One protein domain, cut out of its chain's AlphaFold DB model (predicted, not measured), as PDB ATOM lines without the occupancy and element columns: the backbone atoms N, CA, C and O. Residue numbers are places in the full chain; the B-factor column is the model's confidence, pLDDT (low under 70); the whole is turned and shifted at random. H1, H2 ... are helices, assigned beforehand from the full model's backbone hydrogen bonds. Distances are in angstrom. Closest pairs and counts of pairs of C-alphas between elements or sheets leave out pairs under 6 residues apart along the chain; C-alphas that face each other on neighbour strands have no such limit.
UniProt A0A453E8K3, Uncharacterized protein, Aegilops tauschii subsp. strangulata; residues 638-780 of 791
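Overview. This is residues 638 to 780 of the 791 residues of an uncharacterized protein of Aegilops tauschii subsp. strangulata (UniProt A0A453E8K3). An elongated array of helices is built round H4: H1 and H3 run beside it as an up-and-down bundle, each helix against the one before; H5, H6 and H7 pack on it farther along, and H8, packed on H6 with residues 760 to 768, makes an arm whose residues 773 to 780 stick out. H2 lies crosswise near H1 and H3, away from H8. The printed part has 143 residues with eight named helices, H1 to H8 in order, and no named strand: all helix. It is only just loose, close to compact, with a radius of gyration of the C-alphas of 17.6 A and spans of 58 by 32 by 22 A.

Arrangement. H1, residues 638 to 651, is close to but not clearly touching H2, residues 664 to 672; their closest C-alphas, Val 644 and Ala 666, are 5.8 A apart. H3, residues 684 to 694, and the hub H4, residues 701 to 717, form a helical hairpin, touching through residues 701 to 708 of H4 alone, with C-alphas 692 and 701 closest at 5.3 A. H4 touches H5, residues 721 to 726, closest at C-alphas 714 and 724, 5.7 A. H6, residues 729 to 737, and H7, residues 744 to 753, form another helical hairpin, closest at C-alphas 733 and 747, 6.1 A. H8, residues 758 to 779, is apart from H4. In H1 to H8 every O i to N i+4 pair is within hydrogen-bond range.

Along the chain. H1 begins at C-alpha 638 (54.324, -52.886, -16.492). H4 measures 24.3 A and H8 32.3 A, ending at C-alpha 779 (1.136, -47.600, -17.630).

Size, cuts and confidence. The farthest C-alphas, Thr 664 and Gly 780, are 61.0 A apart. The printed part has no cut; links H1 to H2 and H2 to H3 are long. Forty residues have pLDDT under 70, among them 652 to 664 and 772 to 780.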
ATOM      1  N   GLU A 638      55.765 -52.713 -16.318       83.50
ATOM      2  CA  GLU A 638      54.324 -52.886 -16.492       83.50
ATOM      3  C   GLU A 638      53.583 -53.155 -15.170       83.50
ATOM      4  O   GLU A 638      52.455 -52.692 -14.994       83.50
ATOM      5  N   LEU A 639      54.222 -53.816 -14.195       82.56
ATOM      6  CA  LEU A 639      53.673 -53.990 -12.842       82.56
ATOM      7  C   LEU A 639      53.553 -52.647 -12.113       82.56
ATOM      8  O   LEU A 639      52.549 -52.393 -11.443       82.56
ATOM      9  N   VAL A 640      54.554 -51.777 -12.274       82.75
ATOM     10  CA  VAL A 640      54.550 -50.423 -11.702       82.75
ATOM     11  C   VAL A 640      53.481 -49.564 -12.383       82.75
ATOM     12  O   VAL A 640      52.738 -48.861 -11.702       82.75
ATOM     13  N   LEU A 641      53.328 -49.664 -13.709       82.94
ATOM     14  CA  LEU A 641      52.281 -48.951 -14.455       82.94
ATOM     15  C   LEU A 641      50.868 -49.358 -14.018       82.94
ATOM     16  O   LEU A 641      50.015 -48.487 -13.842       82.94
ATOM     17  N   VAL A 642      50.622 -50.652 -13.792       83.81
ATOM     18  CA  VAL A 642      49.342 -51.158 -13.264       83.81
ATOM     19  C   VAL A 642      49.087 -50.645 -11.844       83.81
ATOM     20  O   VAL A 642      47.968 -50.244 -11.526       83.81
ATOM     21  N   ASP A 643      50.109 -50.608 -10.990       82.75
ATOM     22  CA  ASP A 643      49.990 -50.091  -9.625       82.75
ATOM     23  C   ASP A 643      49.678 -48.581  -9.594       82.75
ATOM     24  O   ASP A 643      48.821 -48.125  -8.832       82.75
ATOM     25  N   VAL A 644      50.307 -47.804 -10.482       82.12
ATOM     26  CA  VAL A 644      49.977 -46.386 -10.701       82.12
ATOM     27  C   VAL A 644      48.545 -46.241 -11.223       82.12
ATOM     28  O   VAL A 644      47.807 -45.397 -10.716       82.12
ATOM     29  N   ALA A 645      48.113 -47.076 -12.175       83.25
ATOM     30  CA  ALA A 645      46.749 -47.051 -12.706       83.25
ATOM     31  C   ALA A 645      45.695 -47.335 -11.619       83.25
ATOM     32  O   ALA A 645      44.707 -46.610 -11.525       83.25
ATOM     33  N   LEU A 646      45.927 -48.320 -10.744       83.69
ATOM     34  CA  LEU A 646      45.049 -48.611  -9.603       83.69
ATOM     35  C   LEU A 646      44.997 -47.455  -8.593       83.69
ATOM     36  O   LEU A 646      43.934 -47.163  -8.044       83.69
ATOM     37  N   ARG A 647      46.118 -46.769  -8.341       81.19
ATOM     38  CA  ARG A 647      46.145 -45.579  -7.471       81.19
ATOM     39  C   ARG A 647      45.390 -44.401  -8.085       81.19
ATOM     40  O   ARG A 647      44.645 -43.725  -7.380       81.19
ATOM     41  N   VAL A 648      45.544 -44.175  -9.390       81.31
ATOM     42  CA  VAL A 648      44.780 -43.160 -10.135       81.31
ATOM     43  C   VAL A 648      43.285 -43.478 -10.087       81.31
ATOM     44  O   VAL A 648      42.497 -42.588  -9.786       81.31
ATOM     45  N   ALA A 649      42.892 -44.739 -10.285       80.75
ATOM     46  CA  ALA A 649      41.498 -45.176 -10.217       80.75
ATOM     47  C   ALA A 649      40.876 -45.001  -8.818       80.75
ATOM     48  O   ALA A 649      39.739 -44.554  -8.701       80.75
ATOM     49  N   ASN A 650      41.627 -45.288  -7.749       80.12
ATOM     50  CA  ASN A 650      41.164 -45.093  -6.369       80.12
ATOM     51  C   ASN A 650      40.993 -43.611  -5.986       80.12
ATOM     52  O   ASN A 650      40.099 -43.283  -5.209       80.12
ATOM     53  N   ASN A 651      41.842 -42.724  -6.514       72.69
ATOM     54  CA  ASN A 651      41.818 -41.289  -6.206       72.69
ATOM     55  C   ASN A 651      40.946 -40.470  -7.180       72.69
ATOM     56  O   ASN A 651      40.603 -39.327  -6.883       72.69
ATOM     57  N   GLY A 652      40.593 -41.041  -8.335       62.50
ATOM     58  CA  GLY A 652      39.829 -40.415  -9.414       62.50
ATOM     59  C   GLY A 652      38.322 -40.387  -9.176       62.50
ATOM     60  O   GLY A 652      37.567 -40.944  -9.968       62.50
ATOM     61  N   GLY A 653      37.886 -39.738  -8.090       61.34
ATOM     62  CA  GLY A 653      36.484 -39.341  -7.914       61.34
ATOM     63  C   GLY A 653      36.025 -38.324  -8.971       61.34
ATOM     64  O   GLY A 653      36.753 -38.029  -9.911       61.34
ATOM     65  N   ASP A 654      34.823 -37.762  -8.807       52.97
ATOM     66  CA  ASP A 654      34.103 -36.905  -9.779       52.97
ATOM     67  C   ASP A 654      34.815 -35.579 -10.200       52.97
ATOM     68  O   ASP A 654      34.190 -34.700 -10.790       52.97
ATOM     69  N   GLY A 655      36.117 -35.405  -9.918       60.62
ATOM     70  CA  GLY A 655      36.928 -34.230 -10.258       60.62
ATOM     71  C   GLY A 655      38.428 -34.517 -10.464       60.62
ATOM     72  O   GLY A 655      38.898 -35.642 -10.303       60.62
ATOM     73  N   GLU A 656      39.178 -33.475 -10.843       62.97
ATOM     74  CA  GLU A 656      40.623 -33.530 -11.124       62.97
ATOM     75  C   GLU A 656      41.447 -34.005  -9.910       62.97
ATOM     76  O   GLU A 656      41.214 -33.581  -8.774       62.97
ATOM     77  N   ILE A 657      42.444 -34.867 -10.146       66.56
ATOM     78  CA  ILE A 657      43.291 -35.426  -9.082       66.56
ATOM     79  C   ILE A 657      44.477 -34.499  -8.821       66.56
ATOM     80  O   ILE A 657      45.205 -34.127  -9.741       66.56
ATOM     81  N   ASN A 658      44.717 -34.188  -7.547       67.06
ATOM     82  CA  ASN A 658      45.881 -33.419  -7.124       67.06
ATOM     83  C   ASN A 658      47.139 -34.308  -7.089       67.06
ATOM     84  O   ASN A 658      47.150 -35.330  -6.404       67.06
ATOM     85  N   LEU A 659      48.228 -33.896  -7.754       62.28
ATOM     86  CA  LEU A 659      49.502 -34.642  -7.770       62.28
ATOM     87  C   LEU A 659      50.064 -34.945  -6.364       62.28
ATOM     88  O   LEU A 659      50.828 -35.888  -6.198       62.28
ATOM     89  N   LEU A 660      49.691 -34.183  -5.332       61.53
ATOM     90  CA  LEU A 660      50.197 -34.376  -3.966       61.53
ATOM     91  C   LEU A 660      49.764 -35.697  -3.299       61.53
ATOM     92  O   LEU A 660      50.316 -36.041  -2.257       61.53
ATOM     93  N   SER A 661      48.794 -36.429  -3.858       60.88
ATOM     94  CA  SER A 661      48.317 -37.709  -3.309       60.88
ATOM     95  C   SER A 661      49.123 -38.933  -3.759       60.88
ATOM     96  O   SER A 661      48.769 -40.051  -3.391       60.88
ATOM     97  N   PHE A 662      50.155 -38.754  -4.588       66.81
ATOM     98  CA  PHE A 662      50.946 -39.851  -5.149       66.81
ATOM     99  C   PHE A 662      52.378 -39.860  -4.603       66.81
ATOM    100  O   PHE A 662      52.969 -38.813  -4.348       66.81
ATOM    101  N   ASP A 663      52.952 -41.057  -4.468       69.06
ATOM    102  CA  ASP A 663      54.349 -41.235  -4.064       69.06
ATOM    103  C   ASP A 663      55.319 -40.727  -5.141       69.06
ATOM    104  O   ASP A 663      54.973 -40.617  -6.321       69.06
ATOM    105  N   THR A 664      56.572 -40.471  -4.755       69.12
ATOM    106  CA  THR A 664      57.626 -39.919  -5.629       69.12
ATOM    107  C   THR A 664      57.842 -40.718  -6.922       69.12
ATOM    108  O   THR A 664      58.121 -40.131  -7.967       69.12
ATOM    109  N   GLU A 665      57.665 -42.039  -6.876       70.81
ATOM    110  CA  GLU A 665      57.783 -42.947  -8.024       70.81
ATOM    111  C   GLU A 665      56.571 -42.888  -8.970       70.81
ATOM    112  O   GLU A 665      56.726 -42.852 -10.188       70.81
ATOM    113  N   ALA A 666      55.349 -42.792  -8.439       68.75
ATOM    114  CA  ALA A 666      54.157 -42.601  -9.270       68.75
ATOM    115  C   ALA A 666      54.151 -41.214  -9.924       68.75
ATOM    116  O   ALA A 666      53.740 -41.058 -11.076       68.75
ATOM    117  N   LEU A 667      54.662 -40.210  -9.207       69.44
ATOM    118  CA  LEU A 667      54.783 -38.848  -9.706       69.44
ATOM    119  C   LEU A 667      55.761 -38.731 -10.870       69.44
ATOM    120  O   LEU A 667      55.444 -38.055 -11.847       69.44
ATOM    121  N   SER A 668      56.913 -39.404 -10.810       70.38
ATOM    122  CA  SER A 668      57.889 -39.377 -11.904       70.38
ATOM    123  C   SER A 668      57.320 -40.002 -13.185       70.38
ATOM    124  O   SER A 668      57.507 -39.460 -14.277       70.38
ATOM    125  N   ILE A 669      56.535 -41.077 -13.060       71.50
ATOM    126  CA  ILE A 669      55.867 -41.741 -14.187       71.50
ATOM    127  C   ILE A 669      54.777 -40.842 -14.783       71.50
ATOM    128  O   ILE A 669      54.757 -40.640 -16.001       71.50
ATOM    129  N   LEU A 670      53.915 -40.245 -13.957       71.50
ATOM    130  CA  LEU A 670      52.857 -39.335 -14.415       71.50
ATOM    131  C   LEU A 670      53.423 -38.054 -15.059       71.50
ATOM    132  O   LEU A 670      52.882 -37.569 -16.055       71.50
ATOM    133  N   GLN A 671      54.549 -37.543 -14.550       70.50
ATOM    134  CA  GLN A 671      55.276 -36.416 -15.145       70.50
ATOM    135  C   GLN A 671      55.941 -36.798 -16.477       70.50
ATOM    136  O   GLN A 671      55.886 -36.019 -17.429       70.50
ATOM    137  N   SER A 672      56.499 -38.012 -16.588       69.69
ATOM    138  CA  SER A 672      57.110 -38.518 -17.829       69.69
ATOM    139  C   SER A 672      56.112 -38.653 -18.989       69.69
ATOM    140  O   SER A 672      56.489 -38.517 -20.150       69.69
ATOM    141  N   LEU A 673      54.825 -38.853 -18.681       64.88
ATOM    142  CA  LEU A 673      53.728 -38.995 -19.647       64.88
ATOM    143  C   LEU A 673      53.160 -37.648 -20.152       64.88
ATOM    144  O   LEU A 673      52.155 -37.628 -20.871       64.88
ATOM    145  N   GLN A 674      53.783 -36.519 -19.777       60.66
ATOM    146  CA  GLN A 674      53.368 -35.156 -20.154       60.66
ATOM    147  C   GLN A 674      51.878 -34.884 -19.868       60.66
ATOM    148  O   GLN A 674      51.152 -34.341 -20.703       60.66
ATOM    149  N   ILE A 675      51.377 -35.331 -18.714       57.72
ATOM    150  CA  ILE A 675      49.964 -35.151 -18.336       57.72
ATOM    151  C   ILE A 675      49.739 -33.776 -17.679       57.72
ATOM    152  O   ILE A 675      48.687 -33.175 -17.863       57.72
ATOM    153  N   ALA A 676      50.750 -33.223 -17.002       50.62
ATOM    154  CA  ALA A 676      50.669 -31.922 -16.342       50.62
ATOM    155  C   ALA A 676      51.243 -30.799 -17.225       50.62
ATOM    156  O   ALA A 676      52.447 -30.541 -17.233       50.62
ATOM    157  N   SER A 677      50.375 -30.089 -17.948       47.22
ATOM    158  CA  SER A 677      50.714 -28.772 -18.500       47.22
ATOM    159  C   SER A 677      50.405 -27.701 -17.449       47.22
ATOM    160  O   SER A 677      49.308 -27.156 -17.401       47.22
ATOM    161  N   GLY A 678      51.359 -27.430 -16.555       50.72
ATOM    162  CA  GLY A 678      51.384 -26.230 -15.704       50.72
ATOM    163  C   GLY A 678      50.401 -26.142 -14.522       50.72
ATOM    164  O   GLY A 678      50.610 -25.293 -13.659       50.72
ATOM    165  N   SER A 679      49.382 -27.000 -14.424       53.69
ATOM    166  CA  SER A 679      48.504 -27.107 -13.248       53.69
ATOM    167  C   SER A 679      48.727 -28.442 -12.527       53.69
ATOM    168  O   SER A 679      48.968 -29.464 -13.162       53.69
ATOM    169  N   ASN A 680      48.677 -28.449 -11.189       61.62
ATOM    170  CA  ASN A 680      48.857 -29.649 -10.350       61.62
ATOM    171  C   ASN A 680      47.660 -30.627 -10.416       61.62
ATOM    172  O   ASN A 680      47.432 -31.385  -9.473       61.62
ATOM    173  N   MET A 681      46.891 -30.576 -11.500       60.69
ATOM    174  CA  MET A 681      45.618 -31.254 -11.677       60.69
ATOM    175  C   MET A 681      45.698 -32.212 -12.864       60.69
ATOM    176  O   MET A 681      46.218 -31.862 -13.925       60.69
ATOM    177  N   ILE A 682      45.223 -33.439 -12.662       68.00
ATOM    178  CA  ILE A 682      45.231 -34.515 -13.656       68.00
ATOM    179  C   ILE A 682      43.795 -34.958 -13.931       68.00
ATOM    180  O   ILE A 682      43.063 -35.276 -12.993       68.00
ATOM    181  N   ASP A 683      43.432 -35.047 -15.212       69.88
ATOM    182  CA  ASP A 683      42.237 -35.763 -15.663       69.88
ATOM    183  C   ASP A 683      42.486 -37.290 -15.568       69.88
ATOM    184  O   ASP A 683      43.349 -37.808 -16.293       69.88
ATOM    185  N   PRO A 684      41.775 -38.020 -14.679       73.69
ATOM    186  CA  PRO A 684      41.962 -39.458 -14.485       73.69
ATOM    187  C   PRO A 684      41.799 -40.264 -15.777       73.69
ATOM    188  O   PRO A 684      42.541 -41.221 -16.002       73.69
ATOM    189  N   SER A 685      40.855 -39.879 -16.641       72.25
ATOM    190  CA  SER A 685      40.544 -40.615 -17.870       72.25
ATOM    191  C   SER A 685      41.687 -40.518 -18.884       72.25
ATOM    192  O   SER A 685      42.169 -41.545 -19.365       72.25
ATOM    193  N   GLN A 686      42.214 -39.313 -19.123       76.00
ATOM    194  CA  GLN A 686      43.377 -39.108 -20.000       76.00
ATOM    195  C   GLN A 686      44.656 -39.743 -19.444       76.00
ATOM    196  O   GLN A 686      45.486 -40.250 -20.206       76.00
ATOM    197  N   ALA A 687      44.837 -39.723 -18.121       76.75
ATOM    198  CA  ALA A 687      45.981 -40.363 -17.485       76.75
ATOM    199  C   ALA A 687      45.959 -41.885 -17.674       76.75
ATOM    200  O   ALA A 687      46.980 -42.466 -18.044       76.75
ATOM    201  N   MET A 688      44.803 -42.528 -17.483       79.44
ATOM    202  CA  MET A 688      44.674 -43.973 -17.673       79.44
ATOM    203  C   MET A 688      44.824 -44.400 -19.137       79.44
ATOM    204  O   MET A 688      45.467 -45.416 -19.401       79.44
ATOM    205  N   GLU A 689      44.315 -43.627 -20.100       81.12
ATOM    206  CA  GLU A 689      44.526 -43.915 -21.525       81.12
ATOM    207  C   GLU A 689      46.007 -43.837 -21.914       81.12
ATOM    208  O   GLU A 689      46.528 -44.732 -22.582       81.12
ATOM    209  N   LYS A 690      46.727 -42.816 -21.433       80.56
ATOM    210  CA  LYS A 690      48.175 -42.692 -21.655       80.56
ATOM    211  C   LYS A 690      48.971 -43.818 -20.988       80.56
ATOM    212  O   LYS A 690      49.947 -44.289 -21.571       80.56
ATOM    213  N   LEU A 691      48.550 -44.282 -19.807       81.69
ATOM    214  CA  LEU A 691      49.130 -45.462 -19.154       81.69
ATOM    215  C   LEU A 691      48.883 -46.737 -19.974       81.69
ATOM    216  O   LEU A 691      49.811 -47.516 -20.177       81.69
ATOM    217  N   ALA A 692      47.677 -46.916 -20.519       81.12
ATOM    218  CA  ALA A 692      47.339 -48.060 -21.364       81.12
ATOM    219  C   ALA A 692      48.156 -48.103 -22.665       81.12
ATOM    220  O   ALA A 692      48.502 -49.186 -23.127       81.12
ATOM    221  N   VAL A 693      48.470 -46.944 -23.258       82.00
ATOM    222  CA  VAL A 693      49.304 -46.839 -24.471       82.00
ATOM    223  C   VAL A 693      50.779 -47.132 -24.183       82.00
ATOM    224  O   VAL A 693      51.479 -47.642 -25.055       82.00
ATOM    225  N   LYS A 694      51.262 -46.831 -22.971       81.25
ATOM    226  CA  LYS A 694      52.645 -47.124 -22.568       81.25
ATOM    227  C   LYS A 694      52.888 -48.626 -22.365       81.25
ATOM    228  O   LYS A 694      54.006 -49.083 -22.585       81.25
ATOM    229  N   CYS A 695      51.859 -49.393 -22.002       78.38
ATOM    230  CA  CYS A 695      51.934 -50.853 -21.955       78.38
ATOM    231  C   CYS A 695      51.824 -51.462 -23.363       78.38
ATOM    232  O   CYS A 695      50.881 -51.184 -24.104       78.38
ATOM    233  N   GLY A 696      52.761 -52.346 -23.719       73.81
ATOM    234  CA  GLY A 696      52.680 -53.127 -24.957       73.81
ATOM    235  C   GLY A 696      51.484 -54.091 -24.977       73.81
ATOM    236  O   GLY A 696      50.955 -54.475 -23.930       73.81
ATOM    237  N   GLU A 697      51.052 -54.508 -26.171       70.25
ATOM    238  CA  GLU A 697      50.029 -55.556 -26.316       70.25
ATOM    239  C   GLU A 697      50.500 -56.871 -25.677       70.25
ATOM    240  O   GLU A 697      51.643 -57.289 -25.873       70.25
ATOM    241  N   GLY A 698      49.633 -57.506 -24.879       68.94
ATOM    242  CA  GLY A 698      49.959 -58.743 -24.166       68.94
ATOM    243  C   GLY A 698      50.814 -58.572 -22.905       68.94
ATOM    244  O   GLY A 698      51.315 -59.570 -22.392       68.94
ATOM    245  N   ARG A 699      51.021 -57.337 -22.418       73.31
ATOM    246  CA  ARG A 699      51.878 -57.030 -21.254       73.31
ATOM    247  C   ARG A 699      51.156 -56.290 -20.118       73.31
ATOM    248  O   ARG A 699      51.778 -55.548 -19.370       73.31
ATOM    249  N   GLY A 700      49.838 -56.440 -19.994       75.75
ATOM    250  CA  GLY A 700      49.017 -55.757 -18.985       75.75
ATOM    251  C   GLY A 700      48.179 -54.600 -19.538       75.75
ATOM    252  O   GLY A 700      47.436 -53.965 -18.786       75.75
ATOM    253  N   ARG A 701      48.230 -54.334 -20.852       82.62
ATOM    254  CA  ARG A 701      47.364 -53.342 -21.509       82.62
ATOM    255  C   ARG A 701      45.890 -53.722 -21.373       82.62
ATOM    256  O   ARG A 701      45.072 -52.839 -21.112       82.62
ATOM    257  N   ALA A 702      45.543 -55.007 -21.503       82.56
ATOM    258  CA  ALA A 702      44.161 -55.455 -21.324       82.56
ATOM    259  C   ALA A 702      43.656 -55.180 -19.902       82.56
ATOM    260  O   ALA A 702      42.541 -54.689 -19.734       82.56
ATOM    261  N   LEU A 703      44.491 -55.401 -18.884       84.31
ATOM    262  CA  LEU A 703      44.148 -55.098 -17.497       84.31
ATOM    263  C   LEU A 703      43.918 -53.602 -17.265       84.31
ATOM    264  O   LEU A 703      42.925 -53.239 -16.641       84.31
ATOM    265  N   ILE A 704      44.768 -52.721 -17.798       83.69
ATOM    266  CA  ILE A 704      44.528 -51.274 -17.672       83.69
ATOM    267  C   ILE A 704      43.210 -50.890 -18.361       83.69
ATOM    268  O   ILE A 704      42.437 -50.119 -17.800       83.69
ATOM    269  N   ARG A 705      42.879 -51.478 -19.520       85.69
ATOM    270  CA  ARG A 705      41.571 -51.254 -20.169       85.69
ATOM    271  C   ARG A 705      40.394 -51.765 -19.334       85.69
ATOM    272  O   ARG A 705      39.381 -51.074 -19.266       85.69
ATOM    273  N   ARG A 706      40.532 -52.909 -18.656       86.56
ATOM    274  CA  ARG A 706      39.533 -53.404 -17.691       86.56
ATOM    275  C   ARG A 706      39.350 -52.432 -16.525       86.56
ATOM    276  O   ARG A 706      38.217 -52.107 -16.189       86.56
ATOM    277  N   ILE A 707      40.443 -51.907 -15.965       85.94
ATOM    278  CA  ILE A 707      40.396 -50.888 -14.904       85.94
ATOM    279  C   ILE A 707      39.655 -49.635 -15.397       85.94
ATOM    280  O   ILE A 707      38.768 -49.154 -14.697       85.94
ATOM    281  N   ILE A 708      39.942 -49.149 -16.613       86.44
ATOM    282  CA  ILE A 708      39.226 -48.008 -17.216       86.44
ATOM    283  C   ILE A 708      37.721 -48.293 -17.305       86.44
ATOM    284  O   ILE A 708      36.921 -47.449 -16.902       86.44
ATOM    285  N   ALA A 709      37.334 -49.482 -17.776       85.81
ATOM    286  CA  ALA A 709      35.929 -49.864 -17.902       85.81
ATOM    287  C   ALA A 709      35.215 -49.891 -16.543       85.81
ATOM    288  O   ALA A 709      34.092 -49.400 -16.424       85.81
ATOM    289  N   VAL A 710      35.878 -50.399 -15.499       86.06
ATOM    290  CA  VAL A 710      35.340 -50.397 -14.130       86.06
ATOM    291  C   VAL A 710      35.217 -48.976 -13.580       86.06
ATOM    292  O   VAL A 710      34.204 -48.667 -12.964       86.06
ATOM    293  N   VAL A 711      36.183 -48.085 -13.827       85.56
ATOM    294  CA  VAL A 711      36.106 -46.675 -13.393       85.56
ATOM    295  C   VAL A 711      34.933 -45.948 -14.056       85.56
ATOM    296  O   VAL A 711      34.164 -45.275 -13.370       85.56
ATOM    297  N   GLN A 712      34.750 -46.112 -15.369       85.38
ATOM    298  CA  GLN A 712      33.612 -45.529 -16.094       85.38
ATOM    299  C   GLN A 712      32.278 -46.090 -15.581       85.38
ATOM    300  O   GLN A 712      31.354 -45.334 -15.277       85.38
ATOM    301  N   THR A 713      32.217 -47.408 -15.378       84.56
ATOM    302  CA  THR A 713      31.054 -48.093 -14.798       84.56
ATOM    303  C   THR A 713      30.739 -47.579 -13.391       84.56
ATOM    304  O   THR A 713      29.587 -47.277 -13.084       84.56
ATOM    305  N   ALA A 714      31.749 -47.430 -12.533       85.94
ATOM    306  CA  ALA A 714      31.605 -46.931 -11.170       85.94
ATOM    307  C   ALA A 714      31.062 -45.496 -11.154       85.94
ATOM    308  O   ALA A 714      30.121 -45.207 -10.411       85.94
ATOM    309  N   LYS A 715      31.581 -44.633 -12.039       84.06
ATOM    310  CA  LYS A 715      31.113 -43.253 -12.215       84.06
ATOM    311  C   LYS A 715      29.637 -43.206 -12.596       84.06
ATOM    312  O   LYS A 715      28.865 -42.494 -11.960       84.06
ATOM    313  N   ILE A 716      29.223 -44.016 -13.572       84.25
ATOM    314  CA  ILE A 716      27.816 -44.087 -13.972       84.25
ATOM    315  C   ILE A 716      26.949 -44.636 -12.865       84.25
ATOM    316  O   ILE A 716      25.879 -44.091 -12.632       84.25
ATOM    317  N   LEU A 717      27.367 -45.693 -12.172       82.62
ATOM    318  CA  LEU A 717      26.574 -46.296 -11.104       82.62
ATOM    319  C   LEU A 717      26.518 -45.414  -9.848       82.62
ATOM    320  O   LEU A 717      25.544 -45.521  -9.102       82.62
ATOM    321  N   GLY A 718      27.461 -44.484  -9.674       81.81
ATOM    322  CA  GLY A 718      27.617 -43.674  -8.466       81.81
ATOM    323  C   GLY A 718      28.254 -44.461  -7.318       81.81
ATOM    324  O   GLY A 718      27.955 -44.198  -6.155       81.81
ATOM    325  N   LEU A 719      29.079 -45.459  -7.644       83.88
ATOM    326  CA  LEU A 719      29.786 -46.311  -6.690       83.88
ATOM    327  C   LEU A 719      31.253 -45.870  -6.579       83.88
ATOM    328  O   LEU A 719      31.830 -45.424  -7.573       83.88
ATOM    329  N   PRO A 720      31.899 -46.017  -5.410       84.75
ATOM    330  CA  PRO A 720      33.343 -45.854  -5.325       84.75
ATOM    331  C   PRO A 720      34.045 -46.957  -6.131       84.75
ATOM    332  O   PRO A 720      33.577 -48.098  -6.177       84.75
ATOM    333  N   PHE A 721      35.197 -46.635  -6.732       85.12
ATOM    334  CA  PHE A 721      35.968 -47.593  -7.535       85.12
ATOM    335  C   PHE A 721      36.280 -48.883  -6.766       85.12
ATOM    336  O   PHE A 721      36.131 -49.965  -7.320       85.12
ATOM    337  N   SER A 722      36.627 -48.788  -5.480       83.06
ATOM    338  CA  SER A 722      36.915 -49.953  -4.637       83.06
ATOM    339  C   SER A 722      35.732 -50.916  -4.504       83.06
ATOM    340  O   SER A 722      35.931 -52.124  -4.515       83.06
ATOM    341  N   GLU A 723      34.498 -50.411  -4.421       84.06
ATOM    342  CA  GLU A 723      33.305 -51.261  -4.365       84.06
ATOM    343  C   GLU A 723      32.979 -51.864  -5.734       84.06
ATOM    344  O   GLU A 723      32.552 -53.013  -5.818       84.06
ATOM    345  N   ALA A 724      33.179 -51.106  -6.813       83.44
ATOM    346  CA  ALA A 724      32.943 -51.598  -8.166       83.44
ATOM    347  C   ALA A 724      33.974 -52.661  -8.579       83.44
ATOM    348  O   ALA A 724      33.605 -53.654  -9.196       83.44
ATOM    349  N   PHE A 725      35.241 -52.481  -8.207       85.38
ATOM    350  CA  PHE A 725      36.343 -53.379  -8.556       85.38
ATOM    351  C   PHE A 725      36.270 -54.741  -7.846       85.38
ATOM    352  O   PHE A 725      36.746 -55.733  -8.385       85.38
ATOM    353  N   GLU A 726      35.634 -54.808  -6.671       83.19
ATOM    354  CA  GLU A 726      35.383 -56.061  -5.936       83.19
ATOM    355  C   GLU A 726      34.201 -56.876  -6.501       83.19
ATOM    356  O   GLU A 726      34.065 -58.066  -6.214       83.19
ATOM    357  N   LYS A 727      33.315 -56.261  -7.297       83.88
ATOM    358  CA  LYS A 727      32.147 -56.950  -7.868       83.88
ATOM    359  C   LYS A 727      32.524 -57.760  -9.100       83.88
ATOM    360  O   LYS A 727      33.378 -57.370  -9.893       83.88
ATOM    361  N   GLN A 728      31.807 -58.863  -9.325       83.62
ATOM    362  CA  GLN A 728      31.961 -59.604 -10.573       83.62
ATOM    363  C   GLN A 728      31.484 -58.760 -11.770       83.62
ATOM    364  O   GLN A 728      30.461 -58.077 -11.662       83.62
ATOM    365  N   PRO A 729      32.124 -58.868 -12.952       85.38
ATOM    366  CA  PRO A 729      31.706 -58.130 -14.150       85.38
ATOM    367  C   PRO A 729      30.232 -58.360 -14.522       85.38
ATOM    368  O   PRO A 729      29.547 -57.459 -14.996       85.38
ATOM    369  N   ILE A 730      29.714 -59.563 -14.244       85.56
ATOM    370  CA  ILE A 730      28.308 -59.946 -14.460       85.56
ATOM    371  C   ILE A 730      27.361 -59.156 -13.554       85.56
ATOM    372  O   ILE A 730      26.285 -58.759 -13.997       85.56
ATOM    373  N   GLU A 731      27.752 -58.903 -12.307       86.31
ATOM    374  CA  GLU A 731      26.972 -58.088 -11.374       86.31
ATOM    375  C   GLU A 731      26.991 -56.614 -11.788       86.31
ATOM    376  O   GLU A 731      25.949 -55.964 -11.779       86.31
ATOM    377  N   LEU A 732      28.146 -56.098 -12.216       86.50
ATOM    378  CA  LEU A 732      28.259 -54.733 -12.740       86.50
ATOM    379  C   LEU A 732      27.389 -54.532 -13.985       86.50
ATOM    380  O   LEU A 732      26.652 -53.550 -14.062       86.50
ATOM    381  N   LEU A 733      27.396 -55.490 -14.915       87.19
ATOM    382  CA  LEU A 733      26.535 -55.457 -16.099       87.19
ATOM    383  C   LEU A 733      25.046 -55.500 -15.725       87.19
ATOM    384  O   LEU A 733      24.238 -54.777 -16.308       87.19
ATOM    385  N   GLN A 734      24.668 -56.298 -14.719       87.00
ATOM    386  CA  GLN A 734      23.304 -56.294 -14.182       87.00
ATOM    387  C   GLN A 734      22.928 -54.932 -13.596       87.00
ATOM    388  O   GLN A 734      21.834 -54.446 -13.873       87.00
ATOM    389  N   LEU A 735      23.812 -54.294 -12.827       86.19
ATOM    390  CA  LEU A 735      23.562 -52.965 -12.264       86.19
ATOM    391  C   LEU A 735      23.431 -51.897 -13.358       86.19
ATOM    392  O   LEU A 735      22.516 -51.076 -13.293       86.19
ATOM    393  N   LEU A 736      24.279 -51.943 -14.390       84.75
ATOM    394  CA  LEU A 736      24.192 -51.042 -15.544       84.75
ATOM    395  C   LEU A 736      22.875 -51.230 -16.306       84.75
ATOM    396  O   LEU A 736      22.236 -50.245 -16.672       84.75
ATOM    397  N   SER A 737      22.403 -52.472 -16.463       83.81
ATOM    398  CA  SER A 737      21.126 -52.755 -17.135       83.81
ATOM    399  C   SER A 737      19.911 -52.102 -16.457       83.81
ATOM    400  O   SER A 737      18.887 -51.890 -17.102       83.81
ATOM    401  N   LEU A 738      20.015 -51.746 -15.170       80.06
ATOM    402  CA  LEU A 738      18.947 -51.087 -14.415       80.06
ATOM    403  C   LEU A 738      18.925 -49.555 -14.589       80.06
ATOM    404  O   LEU A 738      17.926 -48.941 -14.216       80.06
ATOM    405  N   LYS A 739      19.989 -48.933 -15.124       77.50
ATOM    406  CA  LYS A 739      20.115 -47.463 -15.270       77.50
ATOM    407  C   LYS A 739      19.653 -46.913 -16.638       77.50
ATOM    408  O   LYS A 739      19.461 -45.712 -16.769       77.50
ATOM    409  N   ALA A 740      19.411 -47.808 -17.599       62.88
ATOM    410  CA  ALA A 740      18.470 -47.751 -18.731       62.88
ATOM    411  C   ALA A 740      18.382 -46.507 -19.658       62.88
ATOM    412  O   ALA A 740      17.355 -46.353 -20.322       62.88
ATOM    413  N   GLN A 741      19.425 -45.674 -19.795       60.25
ATOM    414  CA  GLN A 741      19.575 -44.824 -20.999       60.25
ATOM    415  C   GLN A 741      20.994 -44.284 -21.230       60.25
ATOM    416  O   GLN A 741      21.461 -44.299 -22.363       60.25
ATOM    417  N   ASP A 742      21.707 -43.907 -20.165       67.00
ATOM    418  CA  ASP A 742      23.035 -43.270 -20.266       67.00
ATOM    419  C   ASP A 742      24.212 -44.247 -20.094       67.00
ATOM    420  O   ASP A 742      25.342 -43.816 -19.928       67.00
ATOM    421  N   SER A 743      23.954 -45.558 -20.060       78.75
ATOM    422  CA  SER A 743      24.930 -46.572 -19.627       78.75
ATOM    423  C   SER A 743      25.261 -47.630 -20.683       78.75
ATOM    424  O   SER A 743      25.817 -48.678 -20.346       78.75
ATOM    425  N   PHE A 744      24.834 -47.428 -21.934       81.19
ATOM    426  CA  PHE A 744      25.023 -48.407 -23.009       81.19
ATOM    427  C   PHE A 744      26.487 -48.507 -23.436       81.19
ATOM    428  O   PHE A 744      27.010 -49.617 -23.530       81.19
ATOM    429  N   ASP A 745      27.148 -47.370 -23.648       82.69
ATOM    430  CA  ASP A 745      28.538 -47.337 -24.101       82.69
ATOM    431  C   ASP A 745      29.470 -47.969 -23.057       82.69
ATOM    432  O   ASP A 745      30.356 -48.749 -23.401       82.69
ATOM    433  N   GLU A 746      29.206 -47.746 -21.771       86.12
ATOM    434  CA  GLU A 746      29.956 -48.334 -20.663       86.12
ATOM    435  C   GLU A 746      29.634 -49.813 -20.470       86.12
ATOM    436  O   GLU A 746      30.540 -50.597 -20.200       86.12
ATOM    437  N   ALA A 747      28.377 -50.234 -20.658       84.25
ATOM    438  CA  ALA A 747      28.021 -51.652 -20.650       84.25
ATOM    439  C   ALA A 747      28.689 -52.406 -21.809       84.25
ATOM    440  O   ALA A 747      29.217 -53.502 -21.609       84.25
ATOM    441  N   LYS A 748      28.724 -51.805 -23.003       85.56
ATOM    442  CA  LYS A 748      29.417 -52.345 -24.175       85.56
ATOM    443  C   LYS A 748      30.919 -52.429 -23.929       85.56
ATOM    444  O   LYS A 748      31.509 -53.489 -24.116       85.56
ATOM    445  N   PHE A 749      31.524 -51.354 -23.434       85.81
ATOM    446  CA  PHE A 749      32.949 -51.320 -23.127       85.81
ATOM    447  C   PHE A 749      33.334 -52.310 -22.014       85.81
ATOM    448  O   PHE A 749      34.386 -52.949 -22.085       85.81
ATOM    449  N   LEU A 750      32.468 -52.517 -21.016       85.44
ATOM    450  CA  LEU A 750      32.651 -53.534 -19.978       85.44
ATOM    451  C   LEU A 750      32.664 -54.951 -20.574       85.44
ATOM    452  O   LEU A 750      33.558 -55.730 -20.246       85.44
ATOM    453  N   VAL A 751      31.732 -55.263 -21.482       84.56
ATOM    454  CA  VAL A 751      31.649 -56.565 -22.176       84.56
ATOM    455  C   VAL A 751      32.818 -56.781 -23.146       84.56
ATOM    456  O   VAL A 751      33.306 -57.898 -23.271       84.56
ATOM    457  N   GLU A 752      33.307 -55.733 -23.812       84.44
ATOM    458  CA  GLU A 752      34.463 -55.826 -24.718       84.44
ATOM    459  C   GLU A 752      35.790 -56.050 -23.976       84.44
ATOM    460  O   GLU A 752      36.733 -56.615 -24.531       84.44
ATOM    461  N   THR A 753      35.890 -55.594 -22.724       82.81
ATOM    462  CA  THR A 753      37.131 -55.657 -21.934       82.81
ATOM    463  C   THR A 753      37.189 -56.843 -20.971       82.81
ATOM    464  O   THR A 753      38.287 -57.314 -20.648       82.81
ATOM    465  N   HIS A 754      36.037 -57.345 -20.518       84.00
ATOM    466  CA  HIS A 754      35.926 -58.455 -19.575       84.00
ATOM    467  C   HIS A 754      35.383 -59.708 -20.251       84.00
ATOM    468  O   HIS A 754      34.454 -59.660 -21.050       84.00
ATOM    469  N   ILE A 755      35.923 -60.861 -19.870       76.69
ATOM    470  CA  ILE A 755      35.415 -62.141 -20.351       76.69
ATOM    471  C   ILE A 755      34.182 -62.507 -19.528       76.69
ATOM    472  O   ILE A 755      34.220 -62.575 -18.300       76.69
ATOM    473  N   MET A 756      33.062 -62.700 -20.220       78.12
ATOM    474  CA  MET A 756      31.767 -62.994 -19.619       78.12
ATOM    475  C   MET A 756      31.062 -64.076 -20.445       78.12
ATOM    476  O   MET A 756      31.084 -64.021 -21.676       78.12
ATOM    477  N   PRO A 757      30.403 -65.060 -19.810       78.25
ATOM    478  CA  PRO A 757      29.700 -66.101 -20.542       78.25
ATOM    479  C   PRO A 757      28.528 -65.508 -21.327       78.25
ATOM    480  O   PRO A 757      27.641 -64.865 -20.754       78.25
ATOM    481  N   ALA A 758      28.491 -65.782 -22.634       80.12
ATOM    482  CA  ALA A 758      27.458 -65.287 -23.547       80.12
ATOM    483  C   ALA A 758      26.036 -65.629 -23.073       80.12
ATOM    484  O   ALA A 758      25.122 -64.820 -23.209       80.12
ATOM    485  N   SER A 759      25.854 -66.791 -22.436       82.94
ATOM    486  CA  SER A 759      24.585 -67.203 -21.825       82.94
ATOM    487  C   SER A 759      24.134 -66.273 -20.692       82.94
ATOM    488  O   SER A 759      22.946 -65.980 -20.570       82.94
ATOM    489  N   SER A 760      25.069 -65.773 -19.879       84.06
ATOM    490  CA  SER A 760      24.761 -64.830 -18.801       84.06
ATOM    491  C   SER A 760      24.451 -63.443 -19.345       84.06
ATOM    492  O   SER A 760      23.491 -62.835 -18.881       84.06
ATOM    493  N   ILE A 761      25.195 -62.978 -20.354       84.94
ATOM    494  CA  ILE A 761      24.899 -61.713 -21.044       84.94
ATOM    495  C   ILE A 761      23.498 -61.776 -21.666       84.94
ATOM    496  O   ILE A 761      22.663 -60.918 -21.390       84.94
ATOM    497  N   ALA A 762      23.205 -62.830 -22.433       84.38
ATOM    498  CA  ALA A 762      21.909 -63.024 -23.078       84.38
ATOM    499  C   ALA A 762      20.757 -63.059 -22.063       84.38
ATOM    500  O   ALA A 762      19.716 -62.448 -22.292       84.38
ATOM    501  N   ARG A 763      20.954 -63.718 -20.911       86.62
ATOM    502  CA  ARG A 763      19.965 -63.741 -19.826       86.62
ATOM    503  C   ARG A 763      19.708 -62.349 -19.249       86.62
ATOM    504  O   ARG A 763      18.555 -61.990 -19.051       86.62
ATOM    505  N   ILE A 764      20.757 -61.563 -19.002       85.06
ATOM    506  CA  ILE A 764      20.626 -60.193 -18.473       85.06
ATOM    507  C   ILE A 764      19.889 -59.301 -19.476       85.06
ATOM    508  O   ILE A 764      18.975 -58.575 -19.090       85.06
ATOM    509  N   LEU A 765      20.240 -59.395 -20.762       83.00
ATOM    510  CA  LEU A 765      19.567 -58.653 -21.826       83.00
ATOM    511  C   LEU A 765      18.088 -59.049 -21.930       83.00
ATOM    512  O   LEU A 765      17.227 -58.170 -21.939       83.00
ATOM    513  N   ALA A 766      17.772 -60.346 -21.910       82.62
ATOM    514  CA  ALA A 766      16.395 -60.835 -21.926       82.62
ATOM    515  C   ALA A 766      15.585 -60.355 -20.705       82.62
ATOM    516  O   ALA A 766      14.465 -59.868 -20.864       82.62
ATOM    517  N   ASP A 767      16.161 -60.421 -19.500       82.25
ATOM    518  CA  ASP A 767      15.522 -59.938 -18.270       82.25
ATOM    519  C   ASP A 767      15.288 -58.421 -18.306       82.25
ATOM    520  O   ASP A 767      14.252 -57.939 -17.843       82.25
ATOM    521  N   SER A 768      16.234 -57.655 -18.859       77.38
ATOM    522  CA  SER A 768      16.083 -56.207 -19.028       77.38
ATOM    523  C   SER A 768      14.954 -55.872 -20.011       77.38
ATOM    524  O   SER A 768      14.088 -55.058 -19.692       77.38
ATOM    525  N   PHE A 769      14.872 -56.587 -21.138       74.44
ATOM    526  CA  PHE A 769      13.816 -56.424 -22.137       74.44
ATOM    527  C   PHE A 769      12.428 -56.738 -21.560       74.44
ATOM    528  O   PHE A 769      11.496 -55.945 -21.699       74.44
ATOM    529  N   LEU A 770      12.290 -57.854 -20.835       73.81
ATOM    530  CA  LEU A 770      11.026 -58.236 -20.194       73.81
ATOM    531  C   LEU A 770      10.554 -57.204 -19.162       73.81
ATOM    532  O   LEU A 770       9.351 -56.940 -19.061       73.81
ATOM    533  N   LYS A 771      11.481 -56.595 -18.411       70.94
ATOM    534  CA  LYS A 771      11.156 -55.519 -17.464       70.94
ATOM    535  C   LYS A 771      10.641 -54.274 -18.186       70.94
ATOM    536  O   LYS A 771       9.625 -53.729 -17.762       70.94
ATOM    537  N   VAL A 772      11.267 -53.876 -19.296       66.75
ATOM    538  CA  VAL A 772      10.819 -52.736 -20.118       66.75
ATOM    539  C   VAL A 772       9.425 -52.990 -20.704       66.75
ATOM    540  O   VAL A 772       8.539 -52.145 -20.571       66.75
ATOM    541  N   CYS A 773       9.170 -54.181 -21.258       62.59
ATOM    542  CA  CYS A 773       7.845 -54.546 -21.770       62.59
ATOM    543  C   CYS A 773       6.767 -54.581 -20.674       62.59
ATOM    544  O   CYS A 773       5.636 -54.154 -20.908       62.59
ATOM    545  N   SER A 774       7.107 -55.057 -19.471       59.19
ATOM    546  CA  SER A 774       6.166 -55.133 -18.346       59.19
ATOM    547  C   SER A 774       5.760 -53.750 -17.829       59.19
ATOM    548  O   SER A 774       4.595 -53.543 -17.498       59.19
ATOM    549  N   VAL A 775       6.685 -52.784 -17.794       58.72
ATOM    550  CA  VAL A 775       6.378 -51.393 -17.406       58.72
ATOM    551  C   VAL A 775       5.458 -50.728 -18.437       58.72
ATOM    552  O   VAL A 775       4.496 -50.059 -18.060       58.72
ATOM    553  N   HIS A 776       5.680 -50.989 -19.729       55.44
ATOM    554  CA  HIS A 776       4.848 -50.452 -20.808       55.44
ATOM    555  C   HIS A 776       3.408 -50.993 -20.789       55.44
ATOM    556  O   HIS A 776       2.467 -50.264 -21.101       55.44
ATOM    557  N   PHE A 777       3.220 -52.255 -20.382       51.06
ATOM    558  CA  PHE A 777       1.896 -52.881 -20.280       51.06
ATOM    559  C   PHE A 777       1.073 -52.384 -19.078       51.06
ATOM    560  O   PHE A 777      -0.151 -52.496 -19.089       51.06
ATOM    561  N   VAL A 778       1.725 -51.840 -18.041       50.91
ATOM    562  CA  VAL A 778       1.067 -51.370 -16.807       50.91
ATOM    563  C   VAL A 778       0.652 -49.896 -16.884       50.91
ATOM    564  O   VAL A 778      -0.351 -49.533 -16.274       50.91
ATOM    565  N   PHE A 779       1.372 -49.053 -17.633       48.53
ATOM    566  CA  PHE A 779       1.136 -47.600 -17.630       48.53
ATOM    567  C   PHE A 779       0.393 -47.022 -18.835       48.53
ATOM    568  O   PHE A 779       0.012 -45.862 -18.763       48.53
ATOM    569  N   GLY A 780       0.102 -47.804 -19.880       47.12
ATOM    570  CA  GLY A 780      -0.902 -47.440 -20.889       47.12
ATOM    571  C   GLY A 780      -0.814 -46.005 -21.427       47.12
ATOM    572  O   GLY A 780      -1.838 -45.337 -21.500       47.12
TER     573      GLY A 780